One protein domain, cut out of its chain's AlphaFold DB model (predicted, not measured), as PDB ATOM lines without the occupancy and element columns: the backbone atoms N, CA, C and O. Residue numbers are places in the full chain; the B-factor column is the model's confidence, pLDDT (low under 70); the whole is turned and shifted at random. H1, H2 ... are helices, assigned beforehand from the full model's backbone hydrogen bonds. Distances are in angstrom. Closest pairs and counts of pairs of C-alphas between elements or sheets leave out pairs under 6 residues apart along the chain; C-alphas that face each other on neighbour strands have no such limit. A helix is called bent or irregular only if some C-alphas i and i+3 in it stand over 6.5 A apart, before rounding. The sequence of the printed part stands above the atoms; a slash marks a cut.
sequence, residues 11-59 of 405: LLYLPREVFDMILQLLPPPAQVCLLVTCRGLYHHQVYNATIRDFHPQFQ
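Overview. This is residues 11 to 59 of the 405 residues of an uncharacterized protein of Aspergillus aculeatus (strain ATCC 16872 / CBS 172.66 / WB 5094) (UniProt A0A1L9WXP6). What is the main picture? Three helices run back and forth with their centres in a triangle: H2 packs on H4 at a slant, H1 runs near H2 more loosely and apart from H4, and the short helix H3 turns the corner from H2 into H4. Residues 13 to 18, of which 16 to 18 belong to H1, stick out from the rest. What is it built of, and how large is it? The printed part has 49 residues and is all helix, with four named helices in the order H1, H2, H3, H4 and no named strand. It is compact, with a radius of gyration of the C-alphas of 10.3 A and spans of 32 by 21 by 16 A.

Along the chain. Where are the first two helices? H1 is residues 16 to 25, 14.4 A from first to last C-alpha, and its C-alpha 16 is at (111.470, 145.383, 127.909). H2 is residues 28 to 36, 12.5 A long, with C-alpha 28 at (119.053, 132.306, 138.651). Where are the other two? H3 is residues 39 to 43, 6.2 A long. H4, the longest helix, is residues 45 to 58, 19.9 A long, and ends with C-alpha 58 at (121.136, 132.690, 147.609); it is irregular, with C-alphas 53 and 56 being 7.0 A apart.

Arrangement. How does H1 stand to the others? H1 and H2 are close but not clearly touching; their closest C-alphas, of Leu 23 and Gln 31, are 5.7 A apart. They run opposite ways at a tilt of 36 degrees, only just steep. H1 is apart from H3 and from H4. What does H2 touch? H2 and H4 touch, opposite ways at a steep tilt of 41 degrees; their closest C-alphas, of Val 32 and Ile 51, are 6.3 A apart. H2 and H3 only just touch, with 3 pairs of C-alphas within 8 A, and only at the corner by their link; the closest C-alphas are those of Val 36 and Tyr 42, 5.3 A apart. How do H3 and H4 meet? They only just touch, with 3 pairs of C-alphas within 8 A, and only at the corner by their link, H4 with residues 47 to 48 alone; the closest C-alphas, of Tyr 42 and Asn 48, are 5.9 A apart. What do the backbones show? Every O i to N i+4 pair is within hydrogen-bond range in H1, H2 and H3, and 8 of 10 are in H4.

Size, cuts and confidence. How far does it reach? The two C-alphas farthest apart, those of Tyr 13 and Gln 59, are 31.9 A apart. Is there a cut or a long link? The printed part has no cut, and the three links between the helices are tight. How confident is the model? The mean pLDDT of the printed part is 86.9, that of H4 is 81, and no printed residue is under 70.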
ATOM      1  N   LEU A  11     122.332 147.632 127.081       85.38
ATOM      2  CA  LEU A  11     121.273 146.787 127.635       85.38
ATOM      3  C   LEU A  11     120.029 147.577 128.054       85.38
ATOM      4  O   LEU A  11     118.933 147.032 128.027       85.38
ATOM      5  N   LEU A  12     120.182 148.855 128.413       84.00
ATOM      6  CA  LEU A  12     119.057 149.718 128.788       84.00
ATOM      7  C   LEU A  12     118.231 150.186 127.580       84.00
ATOM      8  O   LEU A  12     117.159 150.749 127.777       84.00
ATOM      9  N   TYR A  13     118.719 149.976 126.354       88.94
ATOM     10  CA  TYR A  13     117.998 150.310 125.121       88.94
ATOM     11  C   TYR A  13     117.205 149.137 124.547       88.94
ATOM     12  O   TYR A  13     116.484 149.312 123.565       88.94
ATOM     13  N   LEU A  14     117.339 147.942 125.128       89.38
ATOM     14  CA  LEU A  14     116.546 146.801 124.699       89.38
ATOM     15  C   LEU A  14     115.071 147.034 125.053       89.38
ATOM     16  O   LEU A  14     114.780 147.494 126.161       89.38
ATOM     17  N   PRO A  15     114.131 146.691 124.150       93.31
ATOM     18  CA  PRO A  15     112.726 146.609 124.511       93.31
ATOM     19  C   PRO A  15     112.560 145.699 125.725       93.31
ATOM     20  O   PRO A  15     113.220 144.657 125.826       93.31
ATOM     21  N   ARG A  16     111.679 146.094 126.645       89.56
ATOM     22  CA  ARG A  16     111.470 145.383 127.909       89.56
ATOM     23  C   ARG A  16     111.170 143.904 127.671       89.56
ATOM     24  O   ARG A  16     111.707 143.052 128.364       89.56
ATOM     25  N   GLU A  17     110.364 143.605 126.662       93.94
ATOM     26  CA  GLU A  17     109.934 142.255 126.309       93.94
ATOM     27  C   GLU A  17     111.131 141.376 125.925       93.94
ATOM     28  O   GLU A  17     111.214 140.220 126.328       93.94
ATOM     29  N   VAL A  18     112.097 141.940 125.193       94.00
ATOM     30  CA  VAL A  18     113.329 141.238 124.809       94.00
ATOM     31  C   VAL A  18     114.197 140.975 126.032       94.00
ATOM     32  O   VAL A  18     114.733 139.880 126.181       94.00
ATOM     33  N   PHE A  19     114.314 141.953 126.926       91.44
ATOM     34  CA  PHE A  19     115.086 141.787 128.151       91.44
ATOM     35  C   PHE A  19     114.458 140.752 129.097       91.44
ATOM     36  O   PHE A  19     115.165 139.899 129.635       91.44
ATOM     37  N   ASP A  20     113.133 140.768 129.242       91.00
ATOM     38  CA  ASP A  20     112.390 139.803 130.052       91.00
ATOM     39  C   ASP A  20     112.528 138.377 129.471       91.00
ATOM     40  O   ASP A  20     112.733 137.430 130.232       91.00
ATOM     41  N   MET A  21     112.533 138.214 128.137       94.81
ATOM     42  CA  MET A  21     112.854 136.931 127.484       94.81
ATOM     43  C   MET A  21     114.283 136.465 127.789       94.81
ATOM     44  O   MET A  21     114.491 135.295 128.098       94.81
ATOM     45  N   ILE A  22     115.272 137.366 127.742       93.62
ATOM     46  CA  ILE A  22     116.659 137.031 128.099       93.62
ATOM     47  C   ILE A  22     116.727 136.536 129.548       93.62
ATOM     48  O   ILE A  22     117.339 135.504 129.805       93.62
ATOM     49  N   LEU A  23     116.078 137.227 130.492       91.75
ATOM     50  CA  LEU A  23     116.060 136.810 131.897       91.75
ATOM     51  C   LEU A  23     115.445 135.418 132.081       91.75
ATOM     52  O   LEU A  23     116.004 134.614 132.821       91.75
ATOM     53  N   GLN A  24     114.345 135.113 131.389       92.19
ATOM     54  CA  GLN A  24     113.679 133.807 131.473       92.19
ATOM     55  C   GLN A  24     114.554 132.646 130.976       92.19
ATOM     56  O   GLN A  24     114.402 131.526 131.457       92.19
ATOM     57  N   LEU A  25     115.477 132.906 130.048       93.75
ATOM     58  CA  LEU A  25     116.401 131.904 129.510       93.75
ATOM     59  C   LEU A  25     117.646 131.688 130.382       93.75
ATOM     60  O   LEU A  25     118.392 130.732 130.169       93.75
ATOM     61  N   LEU A  26     117.905 132.572 131.347       91.25
ATOM     62  CA  LEU A  26     119.085 132.499 132.201       91.25
ATOM     63  C   LEU A  26     118.784 131.731 133.497       91.25
ATOM     64  O   LEU A  26     117.734 131.934 134.107       91.25
ATOM     65  N   PRO A  27     119.721 130.911 134.009       89.19
ATOM     66  CA  PRO A  27     119.588 130.348 135.347       89.19
ATOM     67  C   PRO A  27     119.674 131.458 136.414       89.19
ATOM     68  O   PRO A  27     120.303 132.495 136.167       89.19
ATOM     69  N   PRO A  28     119.135 131.253 137.634       89.50
ATOM     70  CA  PRO A  28     119.053 132.306 138.651       89.50
ATOM     71  C   PRO A  28     120.372 133.049 138.944       89.50
ATOM     72  O   PRO A  28     120.347 134.280 139.014       89.50
ATOM     73  N   PRO A  29     121.547 132.386 139.066       89.94
ATOM     74  CA  PRO A  29     122.819 133.094 139.252       89.94
ATOM     75  C   PRO A  29     123.141 134.066 138.110       89.94
ATOM     76  O   PRO A  29     123.545 135.200 138.357       89.94
ATOM     77  N   ALA A  30     122.905 133.647 136.864       90.94
ATOM     78  CA  ALA A  30     123.181 134.460 135.687       90.94
ATOM     79  C   ALA A  30     122.188 135.624 135.550       90.94
ATOM     80  O   ALA A  30     122.593 136.715 135.151       90.94
ATOM     81  N   GLN A  31     120.923 135.428 135.947       91.88
ATOM     82  CA  GLN A  31     119.948 136.518 136.037       91.88
ATOM     83  C   GLN A  31     120.437 137.608 136.994       91.88
ATOM     84  O   GLN A  31     120.512 138.774 136.615       91.88
ATOM     85  N   VAL A  32     120.846 137.238 138.214       91.38
ATOM     86  CA  VAL A  32     121.367 138.216 139.180       91.38
ATOM     87  C   VAL A  32     122.626 138.899 138.651       91.38
ATOM     88  O   VAL A  32     122.696 140.123 138.718       91.38
ATOM     89  N   CYS A  33     123.578 138.153 138.077       91.38
ATOM     90  CA  CYS A  33     124.769 138.727 137.442       91.38
ATOM     91  C   CYS A  33     124.411 139.782 136.391       91.38
ATOM     92  O   CYS A  33     124.935 140.894 136.448       91.38
ATOM     93  N   LEU A  34     123.489 139.470 135.473       91.75
ATOM     94  CA  LEU A  34     123.038 140.406 134.445       91.75
ATOM     95  C   LEU A  34     122.460 141.681 135.075       91.75
ATOM     96  O   LEU A  34     122.854 142.787 134.704       91.75
ATOM     97  N   LEU A  35     121.582 141.534 136.068       91.44
ATOM     98  CA  LEU A  35     120.911 142.659 136.721       91.44
ATOM     99  C   LEU A  35     121.861 143.560 137.527       91.44
ATOM    100  O   LEU A  35     121.597 144.756 137.647       91.44
ATOM    101  N   VAL A  36     122.973 143.029 138.051       90.00
ATOM    102  CA  VAL A  36     123.968 143.825 138.798       90.00
ATOM    103  C   VAL A  36     125.067 144.434 137.920       90.00
ATOM    104  O   VAL A  36     125.830 145.263 138.409       90.00
ATOM    105  N   THR A  37     125.144 144.091 136.628       87.88
ATOM    106  CA  THR A  37     126.157 144.662 135.712       87.88
ATOM    107  C   THR A  37     125.987 146.162 135.467       87.88
ATOM    108  O   THR A  37     126.954 146.863 135.168       87.88
ATOM    109  N   CYS A  38     124.762 146.677 135.593       85.81
ATOM    110  CA  CYS A  38     124.433 148.068 135.327       85.81
ATOM    111  C   CYS A  38     123.632 148.661 136.482       85.81
ATOM    112  O   CYS A  38     122.592 148.135 136.875       85.81
ATOM    113  N   ARG A  39     124.061 149.834 136.962       86.19
ATOM    114  CA  ARG A  39     123.357 150.587 138.011       86.19
ATOM    115  C   ARG A  39     121.894 150.877 137.645       86.19
ATOM    116  O   ARG A  39     121.041 150.869 138.525       86.19
ATOM    117  N   GLY A  40     121.611 151.117 136.361       87.38
ATOM    118  CA  GLY A  40     120.251 151.337 135.863       87.38
ATOM    119  C   GLY A  40     119.357 150.107 136.020       87.38
ATOM    120  O   GLY A  40     118.243 150.239 136.510       87.38
ATOM    121  N   LEU A  41     119.868 148.917 135.689       87.12
ATOM    122  CA  LEU A  41     119.136 147.655 135.846       87.12
ATOM    123  C   LEU A  41     118.924 147.313 137.324       87.12
ATOM    124  O   LEU A  41     117.811 146.986 137.726       87.12
ATOM    125  N   TYR A  42     119.961 147.475 138.148       85.31
ATOM    126  CA  TYR A  42     119.904 147.188 139.581       85.31
ATOM    127  C   TYR A  42     118.865 148.040 140.333       85.31
ATOM    128  O   TYR A  42     118.176 147.553 141.235       85.31
ATOM    129  N   HIS A  43     118.746 149.321 139.974       84.56
ATOM    130  CA  HIS A  43     117.773 150.232 140.582       84.56
ATOM    131  C   HIS A  43     116.412 150.244 139.880       84.56
ATOM    132  O   HIS A  43     115.493 150.899 140.373       84.56
ATOM    133  N   HIS A  44     116.249 149.533 138.764       85.88
ATOM    134  CA  HIS A  44     114.959 149.439 138.099       85.88
ATOM    135  C   HIS A  44     113.974 148.675 138.994       85.88
ATOM    136  O   HIS A  44     114.238 147.542 139.393       85.88
ATOM    137  N   GLN A  45     112.833 149.287 139.312       81.12
ATOM    138  CA  GLN A  45     111.910 148.790 140.340       81.12
ATOM    139  C   GLN A  45     111.429 147.354 140.078       81.12
ATOM    140  O   GLN A  45     111.358 146.554 141.009       81.12
ATOM    141  N   VAL A  46     111.166 147.016 138.810       81.31
ATOM    142  CA  VAL A  46     110.716 145.676 138.394       81.31
ATOM    143  C   VAL A  46     111.804 144.624 138.624       81.31
ATOM    144  O   VAL A  46     111.539 143.581 139.208       81.31
ATOM    145  N   TYR A  47     113.046 144.911 138.233       84.62
ATOM    146  CA  TYR A  47     114.139 143.941 138.311       84.62
ATOM    147  C   TYR A  47     114.727 143.826 139.718       84.62
ATOM    148  O   TYR A  47     115.188 142.760 140.126       84.62
ATOM    149  N   ASN A  48     114.652 144.899 140.507       81.19
ATOM    150  CA  ASN A  48     115.004 144.854 141.921       81.19
ATOM    151  C   ASN A  48     114.081 143.900 142.698       81.19
ATOM    152  O   ASN A  48     114.555 143.200 143.591       81.19
ATOM    153  N   ALA A  49     112.793 143.830 142.337       83.75
ATOM    154  CA  ALA A  49     111.869 142.848 142.900       83.75
ATOM    155  C   ALA A  49     112.315 141.414 142.576       83.75
ATOM    156  O   ALA A  49     112.391 140.598 143.483       83.75
ATOM    157  N   THR A  50     112.765 141.145 141.347       82.88
ATOM    158  CA  THR A  50     113.309 139.833 140.960       82.88
ATOM    159  C   THR A  50     114.541 139.438 141.789       82.88
ATOM    160  O   THR A  50     114.634 138.314 142.275       82.88
ATOM    161  N   ILE A  51     115.482 140.366 142.021       83.06
ATOM    162  CA  ILE A  51     116.620 140.128 142.936       83.06
ATOM    163  C   ILE A  51     116.109 139.851 144.364       83.06
ATOM    164  O   ILE A  51     116.618 138.955 145.040       83.06
ATOM    165  N   ARG A  52     115.086 140.611 144.784       82.69
ATOM    166  CA  ARG A  52     114.198 140.398 145.946       82.69
ATOM    167  C   ARG A  52     113.853 138.923 146.141       82.69
ATOM    168  O   ARG A  52     114.201 138.294 147.141       82.69
ATOM    169  N   ASP A  53     113.193 138.392 145.125       83.19
ATOM    170  CA  ASP A  53     112.564 137.075 145.115       83.19
ATOM    171  C   ASP A  53     113.586 135.939 145.072       83.19
ATOM    172  O   ASP A  53     113.367 134.874 145.651       83.19
ATOM    173  N   PHE A  54     114.745 136.168 144.450       81.69
ATOM    174  CA  PHE A  54     115.833 135.197 144.479       81.69
ATOM    175  C   PHE A  54     116.643 135.208 145.773       81.69
ATOM    176  O   PHE A  54     117.363 134.246 146.036       81.69
ATOM    177  N   HIS A  55     116.556 136.255 146.599       78.31
ATOM    178  CA  HIS A  55     117.369 136.376 147.808       78.31
ATOM    179  C   HIS A  55     117.346 135.116 148.703       78.31
ATOM    180  O   HIS A  55     118.427 134.675 149.101       78.31
ATOM    181  N   PRO A  56     116.195 134.464 148.978       75.25
ATOM    182  CA  PRO A  56     116.157 133.208 149.733       75.25
ATOM    183  C   PRO A  56     116.941 132.065 149.069       75.25
ATOM    184  O   PRO A  56     117.568 131.270 149.760       75.25
ATOM    185  N   GLN A  57     116.978 132.019 147.733       77.69
ATOM    186  CA  GLN A  57     117.716 131.017 146.954       77.69
ATOM    187  C   GLN A  57     119.233 131.260 146.941       77.69
ATOM    188  O   GLN A  57     119.979 130.449 146.410       77.69
ATOM    189  N   PHE A  58     119.710 132.373 147.497       75.56
ATOM    190  CA  PHE A  58     121.136 132.690 147.609       75.56
ATOM    191  C   PHE A  58     121.604 132.836 149.059       75.56
ATOM    192  O   PHE A  58     122.775 133.164 149.307       75.56
ATOM    193  N   GLN A  59     120.708 132.633 150.027       71.19
ATOM    194  CA  GLN A  59     121.076 132.614 151.433       71.19
ATOM    195  C   GLN A  59     121.866 131.345 151.728       71.19
ATOM    196  O   GLN A  59     121.493 130.247 151.328       71.19
TER     197      GLN A  59